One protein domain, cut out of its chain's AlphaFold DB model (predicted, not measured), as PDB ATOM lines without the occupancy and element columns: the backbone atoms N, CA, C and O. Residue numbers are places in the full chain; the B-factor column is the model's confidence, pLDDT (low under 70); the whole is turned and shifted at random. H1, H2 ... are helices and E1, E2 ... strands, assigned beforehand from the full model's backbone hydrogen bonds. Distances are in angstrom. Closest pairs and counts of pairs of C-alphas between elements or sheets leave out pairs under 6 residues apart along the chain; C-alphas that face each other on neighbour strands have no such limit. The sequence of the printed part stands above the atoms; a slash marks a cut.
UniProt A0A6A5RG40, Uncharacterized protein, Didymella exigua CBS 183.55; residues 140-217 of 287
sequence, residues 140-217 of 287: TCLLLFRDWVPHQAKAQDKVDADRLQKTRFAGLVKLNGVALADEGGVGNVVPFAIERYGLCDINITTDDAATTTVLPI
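This is residues 140 to 217 of the 287 residues of an uncharacterized protein of Didymella exigua CBS 183.55 (UniProt A0A6A5RG40). One strongly twisted, curled sheet of four antiparallel strands, E1 to E4, makes a wall, and the short helix H1 runs straight into the first residue of E2 at one end of that strand, grazing the sheet with its residues 163 to 166. Two long links, residues 146 to 157 and 176 to 188, and the closing stretch 202 to 217 have no named element. The printed part has 78 residues, with one named helix and four named strands along the chain as E1, H1, E2, E3, E4; the sheet's order is E1, E2, E3, E4. The class is mixed, helices and strands, with under half of the residues in named elements. The whole is only just compact, close to loose, with a radius of gyration of the C-alphas of 13.8 A, and flat, spanning 42 by 31 by 17 A.

E1, residues 141 to 145, is an edge strand, antiparallel to E2, residues 167 to 175, at 160 degrees; N 143 and O 171 are 2.8 A apart, within hydrogen-bond range. H1, residues 158 to 166, is joined to E2 by a tight link, and each of its O i to N i+4 pairs is within hydrogen-bond range. E3, residues 189 to 195, is antiparallel to E2 at 135 degrees, and the two form a hairpin; N 170 and O 190 are within hydrogen-bond range at 2.9 A. H1 only grazes the sheet; its closest C-alphas to E3 are those of Lys 166 and Ala 193, 5.5 A apart. E4, residues 198 to 201, is the other edge strand and forms a hairpin with E3, antiparallel at 136 degrees, with N 193 and O 200 at 2.8 A, within hydrogen-bond range. E2, E3 and E4 form a meander, each strand the antiparallel neighbour of the one before. E4 is apart from E1 and E2. Residues 174 to 175 of E2 also pair antiparallel with residues 178 to 179.

E1 begins at C-alpha 141 (120.226, 140.384, 145.960) and is 13.1 A long. H1 is 13.0 A long from C-alpha 158 (105.973, 111.724, 132.556). E2, the longest strand by residues, measures 23.4 A, E3 19.4 A and E4 10.3 A, ending at C-alpha 201 (105.290, 129.401, 139.121).

The C-alphas farthest apart are those of Asp 157 and Gly 177, at 43.0 A. The printed part has no cut. The links E1 to H1, 12 residues, and E2 to E3, 13 residues, are long. The mean pLDDT of the printed part is 73.9; residues 149 to 160, 182 to 184 and 204 to 217 are under 70.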
ATOM      1  N   THR A 140     118.896 144.883 146.871       95.19
ATOM      2  CA  THR A 140     118.280 143.555 146.852       95.19
ATOM      3  C   THR A 140     119.150 142.600 146.046       95.19
ATOM      4  O   THR A 140     119.567 142.924 144.937       95.19
ATOM      5  N   CYS A 141     119.405 141.412 146.593       93.94
ATOM      6  CA  CYS A 141     120.226 140.384 145.960       93.94
ATOM      7  C   CYS A 141     119.475 139.052 145.939       93.94
ATOM      8  O   CYS A 141     119.024 138.562 146.979       93.94
ATOM      9  N   LEU A 142     119.353 138.478 144.742       94.25
ATOM     10  CA  LEU A 142     118.739 137.178 144.492       94.25
ATOM     11  C   LEU A 142     119.805 136.209 143.988       94.25
ATOM     12  O   LEU A 142     120.528 136.512 143.039       94.25
ATOM     13  N   LEU A 143     119.856 135.020 144.582       92.88
ATOM     14  CA  LEU A 143     120.647 133.910 144.079       92.88
ATOM     15  C   LEU A 143     119.749 132.985 143.262       92.88
ATOM     16  O   LEU A 143     118.777 132.435 143.779       92.88
ATOM     17  N   LEU A 144     120.093 132.794 141.992       93.25
ATOM     18  CA  LEU A 144     119.406 131.857 141.112       93.25
ATOM     19  C   LEU A 144     120.247 130.595 140.977       93.25
ATOM     20  O   LEU A 144     121.412 130.661 140.584       93.25
ATOM     21  N   PHE A 145     119.664 129.441 141.273       90.44
ATOM     22  CA  PHE A 145     120.364 128.169 141.169       90.44
ATOM     23  C   PHE A 145     119.459 127.062 140.641       90.44
ATOM     24  O   PHE A 145     118.228 127.150 140.616       90.44
ATOM     25  N   ARG A 146     120.102 126.003 140.156       89.25
ATOM     26  CA  ARG A 146     119.442 124.755 139.794       89.25
ATOM     27  C   ARG A 146     119.771 123.739 140.871       89.25
ATOM     28  O   ARG A 146     120.940 123.581 141.202       89.25
ATOM     29  N   ASP A 147     118.752 123.041 141.342       81.88
ATOM     30  CA  ASP A 147     118.922 121.899 142.231       81.88
ATOM     31  C   ASP A 147     118.050 120.732 141.757       81.88
ATOM     32  O   ASP A 147     117.150 120.904 140.924       81.88
ATOM     33  N   TRP A 148     118.346 119.537 142.251       73.62
ATOM     34  CA  TRP A 148     117.573 118.336 141.993       73.62
ATOM     35  C   TRP A 148     116.482 118.214 143.046       73.62
ATOM     36  O   TRP A 148     116.765 118.058 144.229       73.62
ATOM     37  N   VAL A 149     115.224 118.214 142.610       69.62
ATOM     38  CA  VAL A 149     114.119 117.843 143.497       69.62
ATOM     39  C   VAL A 149     114.248 116.340 143.793       69.62
ATOM     40  O   VAL A 149     114.288 115.540 142.845       69.62
ATOM     41  N   PRO A 150     114.358 115.922 145.070       61.66
ATOM     42  CA  PRO A 150     114.444 114.510 145.420       61.66
ATOM     43  C   PRO A 150     113.267 113.732 144.824       61.66
ATOM     44  O   PRO A 150     112.124 114.178 144.881       61.66
ATOM     45  N   HIS A 151     113.536 112.546 144.272       54.44
ATOM     46  CA  HIS A 151     112.558 111.686 143.574       54.44
ATOM     47  C   HIS A 151     111.428 111.129 144.472       54.44
ATOM     48  O   HIS A 151     110.740 110.185 144.089       54.44
ATOM     49  N   GLN A 152     111.256 111.660 145.686       51.38
ATOM     50  CA  GLN A 152     110.184 111.273 146.602       51.38
ATOM     51  C   GLN A 152     108.862 111.977 146.302       51.38
ATOM     52  O   GLN A 152     107.821 111.395 146.603       51.38
ATOM     53  N   ALA A 153     108.885 113.124 145.612       54.19
ATOM     54  CA  ALA A 153     107.702 113.611 144.918       54.19
ATOM     55  C   ALA A 153     107.388 112.590 143.822       54.19
ATOM     56  O   ALA A 153     108.078 112.530 142.800       54.19
ATOM     57  N   LYS A 154     106.420 111.707 144.078       50.97
ATOM     58  CA  LYS A 154     105.982 110.678 143.135       50.97
ATOM     59  C   LYS A 154     105.478 111.384 141.880       50.97
ATOM     60  O   LYS A 154     104.311 111.750 141.802       50.97
ATOM     61  N   ALA A 155     106.363 111.598 140.908       56.34
ATOM     62  CA  ALA A 155     105.999 112.053 139.578       56.34
ATOM     63  C   ALA A 155     105.187 110.922 138.947       56.34
ATOM     64  O   ALA A 155     105.724 109.988 138.352       56.34
ATOM     65  N   GLN A 156     103.882 110.956 139.205       56.88
ATOM     66  CA  GLN A 156     102.938 109.928 138.800       56.88
ATOM     67  C   GLN A 156     102.778 109.918 137.268       56.88
ATOM     68  O   GLN A 156     102.321 108.922 136.710       56.88
ATOM     69  N   ASP A 157     103.204 110.999 136.599       62.78
ATOM     70  CA  ASP A 157     103.138 111.195 135.155       62.78
ATOM     71  C   ASP A 157     104.484 111.672 134.557       62.78
ATOM     72  O   ASP A 157     105.263 112.396 135.186       62.78
ATOM     73  N   LYS A 158     104.763 111.300 133.299       64.06
ATOM     74  CA  LYS A 158     105.973 111.724 132.556       64.06
ATOM     75  C   LYS A 158     106.056 113.244 132.399       64.06
ATOM     76  O   LYS A 158     107.156 113.788 132.311       64.06
ATOM     77  N   VAL A 159     104.902 113.909 132.338       61.88
ATOM     78  CA  VAL A 159     104.794 115.368 132.217       61.88
ATOM     79  C   VAL A 159     105.322 116.060 133.477       61.88
ATOM     80  O   VAL A 159     106.046 117.049 133.368       61.88
ATOM     81  N   ASP A 160     105.062 115.501 134.659       69.44
ATOM     82  CA  ASP A 160     105.546 116.059 135.924       69.44
ATOM     83  C   ASP A 160     107.061 115.888 136.074       69.44
ATOM     84  O   ASP A 160     107.749 116.800 136.529       69.44
ATOM     85  N   ALA A 161     107.615 114.770 135.594       72.38
ATOM     86  CA  ALA A 161     109.060 114.540 135.600       72.38
ATOM     87  C   ALA A 161     109.834 115.555 134.729       72.38
ATOM     88  O   ALA A 161     110.886 116.043 135.144       72.38
ATOM     89  N   ASP A 162     109.321 115.911 133.544       76.31
ATOM     90  CA  ASP A 162     109.945 116.923 132.672       76.31
ATOM     91  C   ASP A 162     109.880 118.332 133.290       76.31
ATOM     92  O   ASP A 162     110.846 119.097 133.225       76.31
ATOM     93  N   ARG A 163     108.772 118.664 133.967       72.62
ATOM     94  CA  ARG A 163     108.641 119.937 134.693       72.62
ATOM     95  C   ARG A 163     109.611 120.018 135.871       72.62
ATOM     96  O   ARG A 163     110.288 121.034 136.008       72.62
ATOM     97  N   LEU A 164     109.775 118.935 136.634       75.06
ATOM     98  CA  LEU A 164     110.742 118.863 137.737       75.06
ATOM     99  C   LEU A 164     112.197 119.057 137.270       75.06
ATOM    100  O   LEU A 164     112.998 119.653 137.986       75.06
ATOM    101  N   GLN A 165     112.555 118.625 136.055       79.00
ATOM    102  CA  GLN A 165     113.896 118.867 135.494       79.00
ATOM    103  C   GLN A 165     114.145 120.332 135.102       79.00
ATOM    104  O   GLN A 165     115.302 120.790 135.058       79.00
ATOM    105  N   LYS A 166     113.072 121.064 134.794       83.00
ATOM    106  CA  LYS A 166     113.082 122.487 134.431       83.00
ATOM    107  C   LYS A 166     112.977 123.409 135.644       83.00
ATOM    108  O   LYS A 166     113.225 124.603 135.482       83.00
ATOM    109  N   THR A 167     112.712 122.867 136.832       87.00
ATOM    110  CA  THR A 167     112.705 123.619 138.087       87.00
ATOM    111  C   THR A 167     114.040 124.326 138.319       87.00
ATOM    112  O   THR A 167     115.132 123.791 138.090       87.00
ATOM    113  N   ARG A 168     113.937 125.576 138.741       91.44
ATOM    114  CA  ARG A 168     114.992 126.460 139.218       91.44
ATOM    115  C   ARG A 168     114.534 127.048 140.540       91.44
ATOM    116  O   ARG A 168     113.348 127.031 140.856       91.44
ATOM    117  N   PHE A 169     115.480 127.565 141.295       90.94
ATOM    118  CA  PHE A 169     115.233 128.144 142.599       90.94
ATOM    119  C   PHE A 169     115.768 129.564 142.609       90.94
ATOM    120  O   PHE A 169     116.869 129.828 142.119       90.94
ATOM    121  N   ALA A 170     114.964 130.476 143.140       92.81
ATOM    122  CA  ALA A 170     115.364 131.835 143.443       92.81
ATOM    123  C   ALA A 170     115.384 131.976 144.955       92.81
ATOM    124  O   ALA A 170     114.363 131.783 145.612       92.81
ATOM    125  N   GLY A 171     116.543 132.289 145.508       91.69
ATOM    126  CA  GLY A 171     116.684 132.526 146.927       91.69
ATOM    127  C   GLY A 171     117.062 133.973 147.225       91.69
ATOM    128  O   GLY A 171     117.890 134.568 146.536       91.69
ATOM    129  N   LEU A 172     116.434 134.551 148.245       92.00
ATOM    130  CA  LEU A 172     116.642 135.940 148.640       92.00
ATOM    131  C   LEU A 172     117.825 136.046 149.608       92.00
ATOM    132  O   LEU A 172     117.760 135.559 150.734       92.00
ATOM    133  N   VAL A 173     118.908 136.679 149.159       91.50
ATOM    134  CA  VAL A 173     120.134 136.879 149.950       91.50
ATOM    135  C   VAL A 173     120.078 138.205 150.702       91.50
ATOM    136  O   VAL A 173     120.432 138.274 151.876       91.50
ATOM    137  N   LYS A 174     119.601 139.260 150.035       92.62
ATOM    138  CA  LYS A 174     119.551 140.620 150.578       92.62
ATOM    139  C   LYS A 174     118.244 141.299 150.196       92.62
ATOM    140  O   LYS A 174     117.819 141.166 149.050       92.62
ATOM    141  N   LEU A 175     117.639 142.038 151.122       93.81
ATOM    142  CA  LEU A 175     116.421 142.816 150.903       93.81
ATOM    143  C   LEU A 175     116.541 144.187 151.573       93.81
ATOM    144  O   LEU A 175     116.837 144.264 152.763       93.81
ATOM    145  N   ASN A 176     116.271 145.261 150.829       91.62
ATOM    146  CA  ASN A 176     116.293 146.642 151.333       91.62
ATOM    147  C   ASN A 176     117.573 147.002 152.112       91.62
ATOM    148  O   ASN A 176     117.517 147.662 153.145       91.62
ATOM    149  N   GLY A 177     118.735 146.542 151.646       88.50
ATOM    150  CA  GLY A 177     120.009 146.807 152.314       88.50
ATOM    151  C   GLY A 177     120.378 145.801 153.413       88.50
ATOM    152  O   GLY A 177     121.524 145.803 153.853       88.50
ATOM    153  N   VAL A 178     119.476 144.895 153.805       89.81
ATOM    154  CA  VAL A 178     119.684 143.944 154.909       89.81
ATOM    155  C   VAL A 178     119.940 142.535 154.375       89.81
ATOM    156  O   VAL A 178     119.136 142.000 153.608       89.81
ATOM    157  N   ALA A 179     121.060 141.930 154.773       87.75
ATOM    158  CA  ALA A 179     121.356 140.529 154.477       87.75
ATOM    159  C   ALA A 179     120.449 139.604 155.308       87.75
ATOM    160  O   ALA A 179     120.245 139.840 156.498       87.75
ATOM    161  N   LEU A 180     119.886 138.568 154.682       84.81
ATOM    162  CA  LEU A 180     118.921 137.658 155.316       84.81
ATOM    163  C   LEU A 180     119.533 136.346 155.819       84.81
ATOM    164  O   LEU A 180     118.853 135.588 156.508       84.81
ATOM    165  N   ALA A 181     120.781 136.053 155.459       77.00
ATOM    166  CA  ALA A 181     121.493 134.851 155.869       77.00
ATOM    167  C   ALA A 181     122.996 135.131 156.005       77.00
ATOM    168  O   ALA A 181     123.517 136.056 155.377       77.00
ATOM    169  N   ASP A 182     123.674 134.305 156.804       68.94
ATOM    170  CA  ASP A 182     125.132 134.310 156.936       68.94
ATOM    171  C   ASP A 182     125.818 133.906 155.618       68.94
ATOM    172  O   ASP A 182     125.189 133.393 154.689       68.94
ATOM    173  N   GLU A 183     127.130 134.126 155.531       64.62
ATOM    174  CA  GLU A 183     127.903 133.959 154.300       64.62
ATOM    175  C   GLU A 183     127.717 132.574 153.640       64.62
ATOM    176  O   GLU A 183     128.029 131.529 154.214       64.62
ATOM    177  N   GLY A 184     127.228 132.572 152.395       63.41
ATOM    178  CA  GLY A 184     126.946 131.357 151.618       63.41
ATOM    179  C   GLY A 184     125.579 130.721 151.899       63.41
ATOM    180  O   GLY A 184     125.211 129.757 151.227       63.41
ATOM    181  N   GLY A 185     124.822 131.257 152.858       71.19
ATOM    182  CA  GLY A 185     123.421 130.935 153.082       71.19
ATOM    183  C   GLY A 185     122.494 131.740 152.173       71.19
ATOM    184  O   GLY A 185     122.856 132.776 151.616       71.19
ATOM    185  N   VAL A 186     121.265 131.254 152.035       78.50
ATOM    186  CA  VAL A 186     120.201 131.956 151.322       78.50
ATOM    187  C   VAL A 186     118.971 131.974 152.215       78.50
ATOM    188  O   VAL A 186     118.723 130.996 152.918       78.50
ATOM    189  N   GLY A 187     118.242 133.092 152.227       81.69
ATOM    190  CA  GLY A 187     117.017 133.245 153.003       81.69
ATOM    191  C   GLY A 187     115.863 132.432 152.413       81.69
ATOM    192  O   GLY A 187     115.985 131.242 152.142       81.69
ATOM    193  N   ASN A 188     114.712 133.071 152.197       86.06
ATOM    194  CA  ASN A 188     113.568 132.399 151.580       86.06
ATOM    195  C   ASN A 188     113.911 131.933 150.151       86.06
ATOM    196  O   ASN A 188     114.438 132.723 149.365       86.06
ATOM    197  N   VAL A 189     113.593 130.677 149.830       88.88
ATOM    198  CA  VAL A 189     113.839 130.046 148.529       88.88
ATOM    199  C   VAL A 189     112.508 129.672 147.887       88.88
ATOM    200  O   VAL A 189     111.709 128.948 148.475       88.88
ATOM    201  N   VAL A 190     112.296 130.133 146.656       89.94
ATOM    202  CA  VAL A 190     111.073 129.896 145.883       89.94
ATOM    203  C   VAL A 190     111.402 129.134 144.593       89.94
ATOM    204  O   VAL A 190     112.301 129.553 143.853       89.94
ATOM    205  N   PRO A 191     110.704 128.022 144.298       91.00
ATOM    206  CA  PRO A 191     110.856 127.304 143.040       91.00
ATOM    207  C   PRO A 191     110.093 127.982 141.891       91.00
ATOM    208  O   PRO A 191     108.984 128.483 142.062       91.00
ATOM    209  N   PHE A 192     110.664 127.929 140.693       90.75
ATOM    210  CA  PHE A 192     110.036 128.373 139.448       90.75
ATOM    211  C   PHE A 192     110.491 127.502 138.268       90.75
ATOM    212  O   PHE A 192     111.530 126.846 138.326       90.75
ATOM    213  N   ALA A 193     109.729 127.487 137.180       90.12
ATOM    214  CA  ALA A 193     110.094 126.848 135.919       90.12
ATOM    215  C   ALA A 193     110.432 127.898 134.864       90.12
ATOM    216  O   ALA A 193     109.879 128.995 134.851       90.12
ATOM    217  N   ILE A 194     111.305 127.521 133.933       89.75
ATOM    218  CA  ILE A 194     111.508 128.257 132.686       89.75
ATOM    219  C   ILE A 194     110.847 127.444 131.574       89.75
ATOM    220  O   ILE A 194     111.315 126.359 131.219       89.75
ATOM    221  N   GLU A 195     109.743 127.956 131.041       88.06
ATOM    222  CA  GLU A 195     108.993 127.368 129.934       88.06
ATOM    223  C   GLU A 195     109.216 128.157 128.632       88.06
ATOM    224  O   GLU A 195     109.935 129.154 128.589       88.06
ATOM    225  N   ARG A 196     108.605 127.703 127.527       87.25
ATOM    226  CA  ARG A 196     108.786 128.306 126.191       87.25
ATOM    227  C   ARG A 196     108.457 129.803 126.161       87.25
ATOM    228  O   ARG A 196     109.074 130.539 125.398       87.25
ATOM    229  N   TYR A 197     107.468 130.217 126.946       85.06
ATOM    230  CA  TYR A 197     106.939 131.579 126.939       85.06
ATOM    231  C   TYR A 197     107.425 132.426 128.123       85.06
ATOM    232  O   TYR A 197     106.988 133.563 128.260       85.06
ATOM    233  N   GLY A 198     108.336 131.904 128.954       87.25
ATOM    234  CA  GLY A 198     108.926 132.651 130.060       87.25
ATOM    235  C   GLY A 198     108.949 131.886 131.378       87.25
ATOM    236  O   GLY A 198     109.034 130.659 131.404       87.25
ATOM    237  N   LEU A 199     108.927 132.642 132.475       90.94
ATOM    238  CA  LEU A 199     108.950 132.110 133.834       90.94
ATOM    239  C   LEU A 199     107.547 131.658 134.253       90.94
ATOM    240  O   LEU A 199     106.560 132.320 133.940       90.94
ATOM    241  N   CYS A 200     107.462 130.535 134.961       86.62
ATOM    242  CA  CYS A 200     106.210 129.985 135.470       86.62
ATOM    243  C   CYS A 200     106.359 129.570 136.931       86.62
ATOM    244  O   CYS A 200     107.378 128.997 137.321       86.62
ATOM    245  N   ASP A 201     105.317 129.805 137.720       85.56
ATOM    246  CA  ASP A 201     105.290 129.401 139.121       85.56
ATOM    247  C   ASP A 201     105.172 127.878 139.249       85.56
ATOM    248  O   ASP A 201     104.472 127.210 138.478       85.56
ATOM    249  N   ILE A 202     105.845 127.322 140.257       81.94
ATOM    250  CA  ILE A 202     105.715 125.919 140.644       81.94
ATOM    251  C   ILE A 202     105.301 125.872 142.109       81.94
ATOM    252  O   ILE A 202     106.023 126.338 142.982       81.94
ATOM    253  N   ASN A 203     104.173 125.226 142.389       71.50
ATOM    254  CA  ASN A 203     103.798 124.885 143.754       71.50
ATOM    255  C   ASN A 203     104.330 123.489 144.071       71.50
ATOM    256  O   ASN A 203     103.708 122.491 143.714       71.50
ATOM    257  N   ILE A 204     105.488 123.417 144.724       66.69
ATOM    258  CA  ILE A 204     105.940 122.179 145.364       66.69
ATOM    259  C   ILE A 204     105.290 122.175 146.748       66.69
ATOM    260  O   ILE A 204     105.646 122.987 147.598       66.69
ATOM    261  N   THR A 205     104.278 121.333 146.956       54.16
ATOM    262  CA  THR A 205     103.603 121.220 148.254       54.16
ATOM    263  C   THR A 205     104.612 120.832 149.332       54.16
ATOM    264  O   THR A 205     105.324 119.838 149.206       54.16
ATOM    265  N   THR A 206     104.651 121.623 150.403       45.38
ATOM    266  CA  THR A 206     105.580 121.540 151.542       45.38
ATOM    267  C   THR A 206     105.563 120.218 152.320       45.38
ATOM    268  O   THR A 206     106.436 120.022 153.156       45.38
ATOM    269  N   ASP A 207     104.637 119.296 152.034       40.84
ATOM    270  CA  ASP A 207     104.655 117.938 152.603       40.84
ATOM    271  C   ASP A 207     105.656 116.996 151.896       40.84
ATOM    272  O   ASP A 207     106.141 116.057 152.520       40.84
ATOM    273  N   ASP A 208     106.026 117.272 150.637       43.22
ATOM    274  CA  ASP A 208     107.033 116.502 149.871       43.22
ATOM    275  C   ASP A 208     108.401 117.207 149.804       43.22
ATOM    276  O   ASP A 208     109.419 116.606 149.457       43.22
ATOM    277  N   ALA A 209     108.439 118.488 150.163       44.34
ATOM    278  CA  ALA A 209     109.653 119.266 150.334       44.34
ATOM    279  C   ALA A 209     109.837 119.539 151.823       44.34
ATOM    280  O   ALA A 209     109.593 120.652 152.288       44.34
ATOM    281  N   ALA A 210     110.275 118.522 152.572       37.72
ATOM    282  CA  ALA A 210     110.910 118.767 153.857       37.72
ATOM    283  C   ALA A 210     111.973 119.843 153.623       37.72
ATOM    284  O   ALA A 210     112.947 119.627 152.904       37.72
ATOM    285  N   THR A 211     111.665 121.022 154.148       40.78
ATOM    286  CA  THR A 211     112.408 122.269 154.162       40.78
ATOM    287  C   THR A 211     113.816 122.113 153.597       40.78
ATOM    288  O   THR A 211     114.757 121.795 154.324       40.78
ATOM    289  N   THR A 212     114.004 122.418 152.311       44.09
ATOM    290  CA  THR A 212     115.336 122.770 151.799       44.09
ATOM    291  C   THR A 212     115.684 124.180 152.289       44.09
ATOM    292  O   THR A 212     116.093 125.051 151.534       44.09
ATOM    293  N   THR A 213     115.545 124.424 153.597       42.19
ATOM    294  CA  THR A 213     116.582 125.162 154.306       42.19
ATOM    295  C   THR A 213     117.861 124.459 153.903       42.19
ATOM    296  O   THR A 213     118.071 123.304 154.279       42.19
ATOM    297  N   VAL A 214     118.667 125.114 153.071       43.69
ATOM    298  CA  VAL A 214     120.070 124.760 152.905       43.69
ATOM    299  C   VAL A 214     120.666 124.919 154.297       43.69
ATOM    300  O   VAL A 214     121.116 125.992 154.686       43.69
ATOM    301  N   LEU A 215     120.534 123.875 155.117       39.03
ATOM    302  CA  LEU A 215     121.158 123.823 156.419       39.03
ATOM    303  C   LEU A 215     122.647 123.987 156.128       39.03
ATOM    304  O   LEU A 215     123.165 123.255 155.273       39.03
ATOM    305  N   PRO A 216     123.344 124.937 156.774       36.88
ATOM    306  CA  PRO A 216     124.784 125.008 156.639       36.88
ATOM    307  C   PRO A 216     125.308 123.615 156.962       36.88
ATOM    308  O   PRO A 216     124.988 123.067 158.020       36.88
ATOM    309  N   ILE A 217     126.039 123.010 156.018       44.56
ATOM    310  CA  ILE A 217     126.657 121.697 156.202       44.56
ATOM    311  C   ILE A 217     127.395 121.784 157.532       44.56
ATOM    312  O   ILE A 217     128.403 122.498 157.635       44.56
TER     313      ILE A 217